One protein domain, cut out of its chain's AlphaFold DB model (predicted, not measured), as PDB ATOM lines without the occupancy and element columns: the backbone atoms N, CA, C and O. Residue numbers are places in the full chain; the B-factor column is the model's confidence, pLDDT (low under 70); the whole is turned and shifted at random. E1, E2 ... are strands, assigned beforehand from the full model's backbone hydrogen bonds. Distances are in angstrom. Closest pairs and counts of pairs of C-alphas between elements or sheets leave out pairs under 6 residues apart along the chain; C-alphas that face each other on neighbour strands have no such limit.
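Overview. This is residues 8 to 24, 31 to 101 and 113 to 123 of the 131 residues of an uncharacterized protein of Stigmatella aurantiaca (strain DW4/3-1) (UniProt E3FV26). What would one see first in these atoms? A sandwich: two antiparallel sheets lie face to face, E2, E1, E11, E10, E9, E6 in one and E3, E4, E5, E7, E8 in the other, with their strands crossed at 69 degrees. The chain passes between the sheets four times, two of them at sharp bends where E2 runs on into E3 and E8 into E9, while residues 38 to 53 make a long loop with no named element. What is it made of, and how large is it? The printed part has 99 residues with eleven named strands, E1 to E11 in order along the chain, and no named helix: the class is all strand. It is compact, with a radius of gyration of the C-alphas of 12.8 A, and rounded, with spans of 36 by 34 by 21 A.

Arrangement. How is the first sheet joined, going from the first residue? E1, residues 8 to 10, and E2, residues 13 to 16, form a hairpin, with N 8 and O 15 2.9 A apart. On its other side E1 is the antiparallel neighbour of E11, residues 120 to 123, with N 9 and O 120 at 2.8 A; E11 in turn forms a hairpin with E10, residues 113 to 115, with N 121 and O 114 at 2.8 A. The staggered E9, residues 92 to 99, pairs with E10 over residues 92 to 94, N 94 and O 113 at 2.8 A, and over residues 94 to 97 with the edge strand E6, residues 65 to 68, N 67 and O 95 at 2.9 A. How is the second sheet joined? E3, residues 19 to 24, is an edge strand and neighbour of E4, residues 31 to 37, with N 21 and O 35 at 2.9 A; E4 forms a hairpin with E5, residues 54 to 61, with N 34 and O 58 at 2.8 A. E5 is the antiparallel neighbour of E7, residues 75 to 79, with N 57 and O 76 at 2.8 A, and E7 forms a hairpin with the edge strand E8, residues 86 to 89, with N 77 and O 88 at 2.8 A. This sheet is strongly twisted, its C-alphas lying up to 5.4 A off the best plane. How do the two sheets stand to each other? They make the sandwich, two sheets face to face, with best planes 5 degrees apart and the facing parts 10.4 A centre to centre. The closest C-alphas of E1 and E5 are those of Val 10 and Arg 54, 7.4 A apart.

Along the chain. Where do the first and last strands lie? E1 begins at C-alpha 8, (-9.398, -4.529, 32.474), and E11 ends at C-alpha 123, (-12.401, -3.726, 40.563). Which strands are longest? E5 and E9 have 8 residues each; E5 measures 23.3 A from C-alpha 54, (2.209, -6.455, 33.808), to C-alpha 61, and E9 measures 22.3 A. E4 measures 19.2 A, E3 17.3 A and E7 13.0 A. How short are the others? E1 and E10 have 3 residues each, and E2, E6, E8 and E11 have 4 each.

Size, cuts and confidence. How far does it reach? The two C-alphas farthest apart are those of Val 64 and Gly 82, at 36.8 A. Where is the chain cut? Residues 25 to 30 are not printed, with 6.4 A between C-alphas 24 and 31, and residues 102 to 112 are not printed, with 21.4 A between C-alphas 101 and 113. Which link is long, and where is confidence low? Of the links that are printed whole, E4 to E5 is long, with 16 residues. The mean pLDDT of the printed part is 89.3, and residues 47, 73 and 74 of the model are under 70.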
ATOM      1  N   GLY A   8      -9.224  -5.487  33.554       95.81
ATOM      2  CA  GLY A   8      -9.398  -4.529  32.474       95.81
ATOM      3  C   GLY A   8      -8.461  -4.801  31.308       95.81
ATOM      4  O   GLY A   8      -8.328  -5.937  30.861       95.81
ATOM      5  N   THR A   9      -7.836  -3.754  30.787       95.25
ATOM      6  CA  THR A   9      -6.897  -3.798  29.666       95.25
ATOM      7  C   THR A   9      -5.621  -3.055  30.031       95.25
ATOM      8  O   THR A   9      -5.684  -1.913  30.477       95.25
ATOM      9  N   VAL A  10      -4.475  -3.693  29.808       92.94
ATOM     10  CA  VAL A  10      -3.138  -3.105  29.961       92.94
ATOM     11  C   VAL A  10      -2.312  -3.464  28.730       92.94
ATOM     12  O   VAL A  10      -2.245  -4.642  28.366       92.94
ATOM     13  N   ASP A  11      -1.709  -2.464  28.085       89.62
ATOM     14  CA  ASP A  11      -0.957  -2.585  26.822       89.62
ATOM     15  C   ASP A  11      -1.770  -3.282  25.713       89.62
ATOM     16  O   ASP A  11      -1.299  -4.179  25.010       89.62
ATOM     17  N   GLY A  12      -3.055  -2.922  25.605       89.94
ATOM     18  CA  GLY A  12      -3.978  -3.480  24.610       89.94
ATOM     19  C   GLY A  12      -4.360  -4.950  24.825       89.94
ATOM     20  O   GLY A  12      -4.982  -5.552  23.952       89.94
ATOM     21  N   ARG A  13      -4.003  -5.545  25.971       92.94
ATOM     22  CA  ARG A  13      -4.293  -6.944  26.308       92.94
ATOM     23  C   ARG A  13      -5.146  -7.044  27.575       92.94
ATOM     24  O   ARG A  13      -4.960  -6.228  28.479       92.94
ATOM     25  N   PRO A  14      -6.016  -8.064  27.703       96.00
ATOM     26  CA  PRO A  14      -6.762  -8.303  28.935       96.00
ATOM     27  C   PRO A  14      -5.831  -8.403  30.143       96.00
ATOM     28  O   PRO A  14      -4.753  -8.992  30.049       96.00
ATOM     29  N   PHE A  15      -6.245  -7.817  31.257       95.44
ATOM     30  CA  PHE A  15      -5.551  -7.842  32.538       95.44
ATOM     31  C   PHE A  15      -6.524  -8.316  33.616       95.44
ATOM     32  O   PHE A  15      -7.689  -7.916  33.632       95.44
ATOM     33  N   THR A  16      -6.064  -9.169  34.521       96.56
ATOM     34  CA  THR A  16      -6.764  -9.518  35.761       96.56
ATOM     35  C   THR A  16      -5.704  -9.679  36.832       96.56
ATOM     36  O   THR A  16      -4.741 -10.409  36.617       96.56
ATOM     37  N   ALA A  17      -5.860  -8.979  37.951       95.94
ATOM     38  CA  ALA A  17      -4.944  -9.108  39.070       95.94
ATOM     39  C   ALA A  17      -5.038 -10.527  39.647       95.94
ATOM     40  O   ALA A  17      -6.131 -10.988  39.981       95.94
ATOM     41  N   ALA A  18      -3.896 -11.196  39.756       95.00
ATOM     42  CA  ALA A  18      -3.755 -12.469  40.453       95.00
ATOM     43  C   ALA A  18      -3.350 -12.231  41.913       95.00
ATOM     44  O   ALA A  18      -3.933 -12.809  42.822       95.00
ATOM     45  N   SER A  19      -2.435 -11.287  42.149       94.75
ATOM     46  CA  SER A  19      -1.971 -10.947  43.493       94.75
ATOM     47  C   SER A  19      -1.790  -9.442  43.683       94.75
ATOM     48  O   SER A  19      -1.665  -8.677  42.723       94.75
ATOM     49  N   ALA A  20      -1.779  -9.009  44.942       95.56
ATOM     50  CA  ALA A  20      -1.262  -7.706  45.320       95.56
ATOM     51  C   ALA A  20      -0.560  -7.779  46.672       95.56
ATOM     52  O   ALA A  20      -1.017  -8.462  47.592       95.56
ATOM     53  N   ILE A  21       0.537  -7.046  46.797       95.62
ATOM     54  CA  ILE A  21       1.383  -7.035  47.988       95.62
ATOM     55  C   ILE A  21       1.715  -5.603  48.384       95.62
ATOM     56  O   ILE A  21       1.941  -4.764  47.518       95.62
ATOM     57  N   ALA A  22       1.721  -5.328  49.685       95.12
ATOM     58  CA  ALA A  22       2.062  -4.034  50.261       95.12
ATOM     59  C   ALA A  22       3.334  -4.146  51.102       95.12
ATOM     60  O   ALA A  22       3.445  -5.039  51.944       95.12
ATOM     61  N   PHE A  23       4.249  -3.204  50.909       92.50
ATOM     62  CA  PHE A  23       5.483  -3.069  51.677       92.50
ATOM     63  C   PHE A  23       5.742  -1.598  52.012       92.50
ATOM     64  O   PHE A  23       5.195  -0.695  51.378       92.50
ATOM     65  N   THR A  24       6.509  -1.346  53.064       90.62
ATOM     66  CA  THR A  24       6.794   0.001  53.566       90.62
ATOM     67  C   THR A  24       7.562   0.798  52.531       90.62
ATOM     68  O   THR A  24       8.582   0.350  52.009       90.62
ATOM     69  N   ASN A  31       3.421   5.598  54.347       90.81
ATOM     70  CA  ASN A  31       2.919   5.074  53.088       90.81
ATOM     71  C   ASN A  31       3.298   3.601  52.901       90.81
ATOM     72  O   ASN A  31       4.265   3.087  53.476       90.81
ATOM     73  N   LYS A  32       2.521   2.922  52.057       92.56
ATOM     74  CA  LYS A  32       2.889   1.625  51.490       92.56
ATOM     75  C   LYS A  32       3.053   1.768  49.983       92.56
ATOM     76  O   LYS A  32       2.233   2.404  49.317       92.56
ATOM     77  N   LEU A  33       4.069   1.096  49.462       92.38
ATOM     78  CA  LEU A  33       4.153   0.739  48.057       92.38
ATOM     79  C   LEU A  33       3.356  -0.551  47.866       92.38
ATOM     80  O   LEU A  33       3.578  -1.538  48.569       92.38
ATOM     81  N   ILE A  34       2.391  -0.526  46.952       93.50
ATOM     82  CA  ILE A  34       1.538  -1.673  46.647       93.50
ATOM     83  C   ILE A  34       1.801  -2.095  45.211       93.50
ATOM     84  O   ILE A  34       1.534  -1.329  44.292       93.50
ATOM     85  N   GLN A  35       2.278  -3.318  45.017       93.94
ATOM     86  CA  GLN A  35       2.432  -3.922  43.697       93.94
ATOM     87  C   GLN A  35       1.256  -4.862  43.453       93.94
ATOM     88  O   GLN A  35       1.054  -5.811  44.204       93.94
ATOM     89  N   ILE A  36       0.478  -4.597  42.410       94.75
ATOM     90  CA  ILE A  36      -0.626  -5.435  41.939       94.75
ATOM     91  C   ILE A  36      -0.150  -6.116  40.663       94.75
ATOM     92  O   ILE A  36       0.227  -5.431  39.718       94.75
ATOM     93  N   SER A  37      -0.192  -7.442  40.607       94.00
ATOM     94  CA  SER A  37       0.355  -8.202  39.485       94.00
ATOM     95  C   SER A  37      -0.685  -9.112  38.853       94.00
ATOM     96  O   SER A  37      -1.577  -9.634  39.522       94.00
ATOM     97  N   GLU A  38      -0.551  -9.343  37.550       92.75
ATOM     98  CA  GLU A  38      -1.292 -10.400  36.852       92.75
ATOM     99  C   GLU A  38      -0.769 -11.814  37.129       92.75
ATOM    100  O   GLU A  38      -1.351 -12.791  36.659       92.75
ATOM    101  N   ALA A  39       0.325 -11.933  37.879       91.56
ATOM    102  CA  ALA A  39       0.848 -13.202  38.352       91.56
ATOM    103  C   ALA A  39       0.825 -13.296  39.873       91.56
ATOM    104  O   ALA A  39       0.763 -12.294  40.585       91.56
ATOM    105  N   GLU A  40       0.875 -14.527  40.369       91.69
ATOM    106  CA  GLU A  40       1.012 -14.791  41.794       91.69
ATOM    107  C   GLU A  40       2.393 -14.329  42.264       91.69
ATOM    108  O   GLU A  40       3.423 -14.722  41.705       91.69
ATOM    109  N   GLN A  41       2.409 -13.449  43.259       89.56
ATOM    110  CA  GLN A  41       3.605 -12.925  43.905       89.56
ATOM    111  C   GLN A  41       3.496 -13.171  45.408       89.56
ATOM    112  O   GLN A  41       2.428 -13.082  46.010       89.56
ATOM    113  N   GLU A  42       4.636 -13.455  46.015       89.75
ATOM    114  CA  GLU A  42       4.815 -13.687  47.434       89.75
ATOM    115  C   GLU A  42       5.761 -12.635  48.014       89.75
ATOM    116  O   GLU A  42       6.592 -12.038  47.331       89.75
ATOM    117  N   CYS A  43       5.706 -12.441  49.327       89.81
ATOM    118  CA  CYS A  43       6.601 -11.497  49.998       89.81
ATOM    119  C   CYS A  43       8.093 -11.858  49.851       89.81
ATOM    120  O   CYS A  43       8.957 -11.020  50.073       89.81
ATOM    121  N   THR A  44       8.412 -13.102  49.486       88.19
ATOM    122  CA  THR A  44       9.787 -13.585  49.309       88.19
ATOM    123  C   THR A  44      10.350 -13.374  47.905       88.19
ATOM    124  O   THR A  44      11.551 -13.546  47.729       88.19
ATOM    125  N   ASN A  45       9.516 -13.048  46.915       80.50
ATOM    126  CA  ASN A  45       9.930 -12.849  45.520       80.50
ATOM    127  C   ASN A  45       9.494 -11.481  44.965       80.50
ATOM    128  O   ASN A  45       9.300 -11.303  43.764       80.50
ATOM    129  N   LEU A  46       9.364 -10.504  45.868       73.81
ATOM    130  CA  LEU A  46       9.177  -9.092  45.548       73.81
ATOM    131  C   LEU A  46      10.240  -8.621  44.550       73.81
ATOM    132  O   LEU A  46      11.433  -8.635  44.845       73.81
ATOM    133  N   GLY A  47       9.791  -8.156  43.384       66.88
ATOM    134  CA  GLY A  47      10.670  -7.565  42.376       66.88
ATOM    135  C   GLY A  47      11.296  -8.545  41.385       66.88
ATOM    136  O   GLY A  47      11.950  -8.073  40.452       66.88
ATOM    137  N   ASP A  48      11.047  -9.857  41.500       76.88
ATOM    138  CA  ASP A  48      11.335 -10.794  40.407       76.88
ATOM    139  C   ASP A  48      10.693 -10.242  39.139       76.88
ATOM    140  O   ASP A  48       9.574  -9.761  39.211       76.88
ATOM    141  N   SER A  49      11.359 -10.249  37.991       72.25
ATOM    142  CA  SER A  49      10.773  -9.815  36.720       72.25
ATOM    143  C   SER A  49      10.769 -10.983  35.748       72.25
ATOM    144  O   SER A  49      11.735 -11.737  35.649       72.25
ATOM    145  N   PHE A  50       9.671 -11.156  35.021       77.12
ATOM    146  CA  PHE A  50       9.624 -12.098  33.911       77.12
ATOM    147  C   PHE A  50       8.976 -11.440  32.699       77.12
ATOM    148  O   PHE A  50       8.154 -10.527  32.815       77.12
ATOM    149  N   GLU A  51       9.399 -11.881  31.520       82.25
ATOM    150  CA  GLU A  51       9.003 -11.272  30.258       82.25
ATOM    151  C   GLU A  51       7.483 -11.322  30.064       82.25
ATOM    152  O   GLU A  51       6.837 -12.353  30.238       82.25
ATOM    153  N   GLY A  52       6.909 -10.180  29.693       80.94
ATOM    154  CA  GLY A  52       5.488 -10.030  29.427       80.94
ATOM    155  C   GLY A  52       4.626  -9.761  30.657       80.94
ATOM    156  O   GLY A  52       3.452  -9.451  30.456       80.94
ATOM    157  N   ARG A  53       5.173  -9.819  31.884       89.25
ATOM    158  CA  ARG A  53       4.421  -9.465  33.096       89.25
ATOM    159  C   ARG A  53       3.975  -8.013  33.061       89.25
ATOM    160  O   ARG A  53       4.711  -7.128  32.611       89.25
ATOM    161  N   ARG A  54       2.786  -7.773  33.597       92.25
ATOM    162  CA  ARG A  54       2.209  -6.455  33.808       92.25
ATOM    163  C   ARG A  54       1.884  -6.253  35.276       92.25
ATOM    164  O   ARG A  54       1.131  -7.033  35.859       92.25
ATOM    165  N   ASP A  55       2.419  -5.174  35.826       93.06
ATOM    166  CA  ASP A  55       2.171  -4.762  37.199       93.06
ATOM    167  C   ASP A  55       1.554  -3.366  37.237       93.06
ATOM    168  O   ASP A  55       1.765  -2.535  36.351       93.06
ATOM    169  N   ILE A  56       0.798  -3.108  38.294       92.31
ATOM    170  CA  ILE A  56       0.290  -1.795  38.655       92.31
ATOM    171  C   ILE A  56       0.842  -1.477  40.037       92.31
ATOM    172  O   ILE A  56       0.511  -2.149  41.011       92.31
ATOM    173  N   ASN A  57       1.666  -0.441  40.122       92.19
ATOM    174  CA  ASN A  57       2.227   0.027  41.379       92.19
ATOM    175  C   ASN A  57       1.423   1.210  41.886       92.19
ATOM    176  O   ASN A  57       1.189   2.135  41.116       92.19
ATOM    177  N   LEU A  58       1.039   1.183  43.159       92.19
ATOM    178  CA  LEU A  58       0.439   2.297  43.886       92.19
ATOM    179  C   LEU A  58       1.408   2.766  44.970       92.19
ATOM    180  O   LEU A  58       2.070   1.944  45.602       92.19
ATOM    181  N   ASN A  59       1.431   4.066  45.236       90.69
ATOM    182  CA  ASN A  59       1.994   4.614  46.466       90.69
ATOM    183  C   ASN A  59       0.897   5.391  47.189       90.69
ATOM    184  O   ASN A  59       0.122   6.093  46.545       90.69
ATOM    185  N   GLY A  60       0.808   5.274  48.507       89.69
ATOM    186  CA  GLY A  60      -0.038   6.168  49.282       89.69
ATOM    187  C   GLY A  60      -0.168   5.784  50.751       89.69
ATOM    188  O   GLY A  60       0.331   4.731  51.171       89.69
ATOM    189  N   PRO A  61      -0.858   6.625  51.537       91.94
ATOM    190  CA  PRO A  61      -1.096   6.386  52.954       91.94
ATOM    191  C   PRO A  61      -1.804   5.047  53.200       91.94
ATOM    192  O   PRO A  61      -2.814   4.741  52.571       91.94
ATOM    193  N   TRP A  62      -1.308   4.232  54.131       93.50
ATOM    194  CA  TRP A  62      -1.918   2.927  54.426       93.50
ATOM    195  C   TRP A  62      -2.944   3.003  55.560       93.50
ATOM    196  O   TRP A  62      -2.772   2.458  56.650       93.50
ATOM    197  N   ASN A  63      -4.035   3.711  55.295       95.06
ATOM    198  CA  ASN A  63      -5.200   3.835  56.168       95.06
ATOM    199  C   ASN A  63      -6.492   3.792  55.340       95.06
ATOM    200  O   ASN A  63      -6.467   4.015  54.134       95.06
ATOM    201  N   VAL A  64      -7.640   3.535  55.968       97.25
ATOM    202  CA  VAL A  64      -8.930   3.511  55.260       97.25
ATOM    203  C   VAL A  64      -9.291   4.913  54.773       97.25
ATOM    204  O   VAL A  64      -9.567   5.805  55.577       97.25
ATOM    205  N   HIS A  65      -9.286   5.112  53.456       95.56
ATOM    206  CA  HIS A  65      -9.632   6.375  52.809       95.56
ATOM    207  C   HIS A  65      -9.898   6.176  51.308       95.56
ATOM    208  O   HIS A  65      -9.755   5.085  50.760       95.56
ATOM    209  N   THR A  66     -10.302   7.240  50.618       95.38
ATOM    210  CA  THR A  66     -10.374   7.282  49.151       95.38
ATOM    211  C   THR A  66      -9.497   8.415  48.653       95.38
ATOM    212  O   THR A  66      -9.587   9.526  49.174       95.38
ATOM    213  N   ALA A  67      -8.692   8.148  47.630       92.94
ATOM    214  CA  ALA A  67      -7.817   9.129  47.012       92.94
ATOM    215  C   ALA A  67      -8.007   9.151  45.487       92.94
ATOM    216  O   ALA A  67      -8.219   8.100  44.869       92.94
ATOM    217  N   PRO A  68      -7.945  10.333  44.848       93.00
ATOM    218  CA  PRO A  68      -7.820  10.398  43.400       93.00
ATOM    219  C   PRO A  68      -6.474   9.802  42.973       93.00
ATOM    220  O   PRO A  68      -5.474   9.926  43.687       93.00
ATOM    221  N   LEU A  69      -6.444   9.193  41.787       91.19
ATOM    222  CA  LEU A  69      -5.165   8.853  41.168       91.19
ATOM    223  C   LEU A  69      -4.477  10.150  40.750       91.19
ATOM    224  O   LEU A  69      -5.088  11.014  40.124       91.19
ATOM    225  N   SER A  70      -3.214  10.296  41.124       85.19
ATOM    226  CA  SER A  70      -2.404  11.480  40.850       85.19
ATOM    227  C   SER A  70      -0.936  11.074  40.721       85.19
ATOM    228  O   SER A  70      -0.587   9.907  40.898       85.19
ATOM    229  N   LEU A  71      -0.064  12.041  40.428       76.81
ATOM    230  CA  LEU A  71       1.388  11.841  40.504       76.81
ATOM    231  C   LEU A  71       1.901  11.697  41.946       76.81
ATOM    232  O   LEU A  71       3.061  11.367  42.132       76.81
ATOM    233  N   GLU A  72       1.064  11.951  42.952       71.06
ATOM    234  CA  GLU A  72       1.434  11.828  44.368       71.06
ATOM    235  C   GLU A  72       1.050  10.453  44.925       71.06
ATOM    236  O   GLU A  72       1.789   9.894  45.725       71.06
ATOM    237  N   ASN A  73      -0.049   9.867  44.433       69.75
ATOM    238  CA  ASN A  73      -0.488   8.512  44.795       69.75
ATOM    239  C   ASN A  73      -0.147   7.474  43.706       69.75
ATOM    240  O   ASN A  73      -0.908   6.534  43.475       69.75
ATOM    241  N   VAL A  74       0.937   7.749  42.964       64.94
ATOM    242  CA  VAL A  74       1.326   7.206  41.647       64.94
ATOM    243  C   VAL A  74       0.741   5.834  41.342       64.94
ATOM    244  O   VAL A  74       1.072   4.873  42.020       64.94
ATOM    245  N   VAL A  75      -0.019   5.741  40.244       72.75
ATOM    246  CA  VAL A  75      -0.367   4.469  39.595       72.75
ATOM    247  C   VAL A  75       0.550   4.264  38.398       72.75
ATOM    248  O   VAL A  75       0.318   4.812  37.315       72.75
ATOM    249  N   GLY A  76       1.635   3.529  38.612       82.88
ATOM    250  CA  GLY A  76       2.560   3.138  37.557       82.88
ATOM    251  C   GLY A  76       2.104   1.828  36.932       82.88
ATOM    252  O   GLY A  76       2.040   0.822  37.625       82.88
ATOM    253  N   VAL A  77       1.808   1.825  35.636       84.44
ATOM    254  CA  VAL A  77       1.588   0.598  34.866       84.44
ATOM    255  C   VAL A  77       2.928   0.165  34.295       84.44
ATOM    256  O   VAL A  77       3.506   0.872  33.470       84.44
ATOM    257  N   ILE A  78       3.439  -0.975  34.736       88.06
ATOM    258  CA  ILE A  78       4.736  -1.505  34.327       88.06
ATOM    259  C   ILE A  78       4.502  -2.709  33.428       88.06
ATOM    260  O   ILE A  78       3.764  -3.617  33.794       88.06
ATOM    261  N   VAL A  79       5.150  -2.734  32.267       85.69
ATOM    262  CA  VAL A  79       5.176  -3.900  31.376       85.69
ATOM    263  C   VAL A  79       6.622  -4.334  31.195       85.69
ATOM    264  O   VAL A  79       7.432  -3.579  30.656       85.69
ATOM    265  N   TYR A  80       6.953  -5.544  31.635       85.50
ATOM    266  CA  TYR A  80       8.310  -6.082  31.565       85.50
ATOM    267  C   TYR A  80       8.582  -6.640  30.160       85.50
ATOM    268  O   TYR A  80       7.911  -7.567  29.712       85.50
ATOM    269  N   LYS A  81       9.548  -6.057  29.437       81.00
ATOM    270  CA  LYS A  81       9.919  -6.433  28.060       81.00
ATOM    271  C   LYS A  81      11.435  -6.649  27.985       81.00
ATOM    272  O   LYS A  81      12.187  -5.704  27.755       81.00
ATOM    273  N   GLY A  82      11.882  -7.885  28.220       76.12
ATOM    274  CA  GLY A  82      13.308  -8.195  28.381       76.12
ATOM    275  C   GLY A  82      13.943  -7.355  29.496       76.12
ATOM    276  O   GLY A  82      13.333  -7.164  30.548       76.12
ATOM    277  N   ASP A  83      15.122  -6.791  29.235       73.00
ATOM    278  CA  ASP A  83      15.883  -6.004  30.218       73.00
ATOM    279  C   ASP A  83      15.337  -4.581  30.448       73.00
ATOM    280  O   ASP A  83      15.846  -3.848  31.292       73.00
ATOM    281  N   SER A  84      14.330  -4.142  29.682       80.00
ATOM    282  CA  SER A  84      13.816  -2.765  29.732       80.00
ATOM    283  C   SER A  84      12.303  -2.734  29.978       80.00
ATOM    284  O   SER A  84      11.524  -2.875  29.030       80.00
ATOM    285  N   PRO A  85      11.842  -2.528  31.227       86.75
ATOM    286  CA  PRO A  85      10.423  -2.346  31.488       86.75
ATOM    287  C   PRO A  85       9.928  -1.024  30.887       86.75
ATOM    288  O   PRO A  85      10.602   0.004  30.948       86.75
ATOM    289  N   THR A  86       8.717  -1.032  30.333       88.94
ATOM    290  CA  THR A  86       8.023   0.200  29.940       88.94
ATOM    291  C   THR A  86       7.087   0.633  31.054       88.94
ATOM    292  O   THR A  86       6.319  -0.191  31.548       88.94
ATOM    293  N   ILE A  87       7.118   1.918  31.407       88.69
ATOM    294  CA  ILE A  87       6.285   2.490  32.467       88.69
ATOM    295  C   ILE A  87       5.300   3.483  31.847       88.69
ATOM    296  O   ILE A  87       5.698   4.443  31.186       88.69
ATOM    297  N   GLY A  88       4.011   3.237  32.052       87.75
ATOM    298  CA  GLY A  88       2.913   4.144  31.742       87.75
ATOM    299  C   GLY A  88       2.344   4.759  33.017       87.75
ATOM    300  O   GLY A  88       2.282   4.112  34.058       87.75
ATOM    301  N   LEU A  89       1.906   6.015  32.943       89.50
ATOM    302  CA  LEU A  89       1.235   6.683  34.058       89.50
ATOM    303  C   LEU A  89      -0.282   6.556  33.917       89.50
ATOM    304  O   LEU A  89      -0.838   6.792  32.840       89.50
ATOM    305  N   MET A  90      -0.958   6.225  35.013       89.19
ATOM    306  CA  MET A  90      -2.417   6.168  35.095       89.19
ATOM    307  C   MET A  90      -2.921   7.164  36.147       89.19
ATOM    308  O   MET A  90      -3.219   6.820  37.282       89.19
ATOM    309  N   ALA A  91      -3.010   8.439  35.765       84.31
ATOM    310  CA  ALA A  91      -3.361   9.540  36.672       84.31
ATOM    311  C   ALA A  91      -4.843   9.970  36.601       84.31
ATOM    312  O   ALA A  91      -5.189  11.064  37.032       84.31
ATOM    313  N   SER A  92      -5.724   9.147  36.024       90.31
ATOM    314  CA  SER A  92      -7.169   9.402  35.994       90.31
ATOM    315  C   SER A  92      -7.909   8.251  36.653       90.31
ATOM    316  O   SER A  92      -7.739   7.101  36.250       90.31
ATOM    317  N   GLY A  93      -8.730   8.560  37.656       93.38
ATOM    318  CA  GLY A  93      -9.493   7.576  38.416       93.38
ATOM    319  C   GLY A  93      -9.406   7.792  39.923       93.38
ATOM    320  O   GLY A  93      -9.132   8.899  40.390       93.38
ATOM    321  N   LYS A  94      -9.641   6.726  40.692       94.94
ATOM    322  CA  LYS A  94      -9.504   6.724  42.153       94.94
ATOM    323  C   LYS A  94      -9.104   5.356  42.694       94.94
ATOM    324  O   LYS A  94      -9.447   4.325  42.112       94.94
ATOM    325  N   VAL A  95      -8.472   5.377  43.858       94.75
ATOM    326  CA  VAL A  95      -8.253   4.217  44.720       94.75
ATOM    327  C   VAL A  95      -9.032   4.415  46.020       94.75
ATOM    328  O   VAL A  95      -9.103   5.516  46.563       94.75
ATOM    329  N   GLU A  96      -9.654   3.356  46.508       95.81
ATOM    330  CA  GLU A  96     -10.300   3.292  47.812       95.81
ATOM    331  C   GLU A  96      -9.622   2.180  48.614       95.81
ATOM    332  O   GLU A  96      -9.635   1.008  48.234       95.81
ATOM    333  N   TYR A  97      -9.010   2.579  49.722       95.69
ATOM    334  CA  TYR A  97      -8.396   1.706  50.705       95.69
ATOM    335  C   TYR A  97      -9.494   1.237  51.654       95.69
ATOM    336  O   TYR A  97      -9.974   2.010  52.480       95.69
ATOM    337  N   VAL A  98      -9.943  -0.009  51.489       97.00
ATOM    338  CA  VAL A  98     -11.118  -0.551  52.190       97.00
ATOM    339  C   VAL A  98     -10.710  -1.190  53.516       97.00
ATOM    340  O   VAL A  98     -11.354  -0.967  54.537       97.00
ATOM    341  N   GLU A  99      -9.631  -1.974  53.504       97.38
ATOM    342  CA  GLU A  99      -9.079  -2.652  54.679       97.38
ATOM    343  C   GLU A  99      -7.554  -2.514  54.651       97.38
ATOM    344  O   GLU A  99      -6.915  -2.921  53.681       97.38
ATOM    345  N   THR A 100      -6.969  -1.943  55.705       96.31
ATOM    346  CA  THR A 100      -5.531  -1.629  55.783       96.31
ATOM    347  C   THR A 100      -4.915  -2.163  57.080       96.31
ATOM    348  O   THR A 100      -4.534  -1.383  57.958       96.31
ATOM    349  N   PRO A 101      -4.867  -3.493  57.277       96.44
ATOM    350  CA  PRO A 101      -4.208  -4.067  58.442       96.44
ATOM    351  C   PRO A 101      -2.700  -3.785  58.394       96.44
ATOM    352  O   PRO A 101      -2.135  -3.589  57.322       96.44
ATOM    353  N   ARG A 113     -10.138   2.059  40.365       95.19
ATOM    354  CA  ARG A 113     -10.598   2.382  39.020       95.19
ATOM    355  C   ARG A 113      -9.602   3.365  38.447       95.19
ATOM    356  O   ARG A 113      -9.463   4.453  38.997       95.19
ATOM    357  N   GLY A 114      -8.955   3.011  37.350       93.38
ATOM    358  CA  GLY A 114      -7.976   3.871  36.708       93.38
ATOM    359  C   GLY A 114      -7.983   3.709  35.198       93.38
ATOM    360  O   GLY A 114      -8.288   2.631  34.689       93.38
ATOM    361  N   ALA A 115      -7.678   4.783  34.477       92.25
ATOM    362  CA  ALA A 115      -7.515   4.739  33.032       92.25
ATOM    363  C   ALA A 115      -6.495   5.769  32.532       92.25
ATOM    364  O   ALA A 115      -6.276   6.815  33.144       92.25
ATOM    365  N   ASN A 116      -5.891   5.479  31.387       89.75
ATOM    366  CA  ASN A 116      -5.153   6.430  30.561       89.75
ATOM    367  C   ASN A 116      -5.542   6.206  29.081       89.75
ATOM    368  O   ASN A 116      -6.572   5.601  28.790       89.75
ATOM    369  N   SER A 117      -4.759   6.716  28.126       88.19
ATOM    370  CA  SER A 117      -5.058   6.565  26.693       88.19
ATOM    371  C   SER A 117      -4.912   5.136  26.144       88.19
ATOM    372  O   SER A 117      -5.343   4.887  25.020       88.19
ATOM    373  N   LYS A 118      -4.299   4.214  26.895       88.31
ATOM    374  CA  LYS A 118      -3.985   2.834  26.479       88.31
ATOM    375  C   LYS A 118      -4.518   1.762  27.432       88.31
ATOM    376  O   LYS A 118      -4.832   0.660  26.990       88.31
ATOM    377  N   ASP A 119      -4.624   2.093  28.712       92.62
ATOM    378  CA  ASP A 119      -4.886   1.172  29.807       92.62
ATOM    379  C   ASP A 119      -6.165   1.576  30.543       92.62
ATOM    380  O   ASP A 119      -6.464   2.759  30.711       92.62
ATOM    381  N   SER A 120      -6.917   0.590  31.021       94.56
ATOM    382  CA  SER A 120      -8.072   0.796  31.893       94.56
ATOM    383  C   SER A 120      -8.228  -0.389  32.827       94.56
ATOM    384  O   SER A 120      -8.120  -1.531  32.394       94.56
ATOM    385  N   ILE A 121      -8.480  -0.132  34.102       95.12
ATOM    386  CA  ILE A 121      -8.668  -1.160  35.123       95.12
ATOM    387  C   ILE A 121      -9.774  -0.742  36.079       95.12
ATOM    388  O   ILE A 121      -9.933   0.438  36.398       95.12
ATOM    389  N   GLU A 122     -10.533  -1.718  36.550       96.50
ATOM    390  CA  GLU A 122     -11.539  -1.521  37.577       96.50
ATOM    391  C   GLU A 122     -11.765  -2.800  38.382       96.50
ATOM    392  O   GLU A 122     -11.846  -3.894  37.826       96.50
ATOM    393  N   GLY A 123     -11.914  -2.661  39.696       96.50
ATOM    394  CA  GLY A 123     -12.401  -3.726  40.563       96.50
ATOM    395  C   GLY A 123     -11.730  -3.731  41.925       96.50
ATOM    396  O   GLY A 123     -11.204  -2.718  42.385       96.50
TER     397      GLY A 123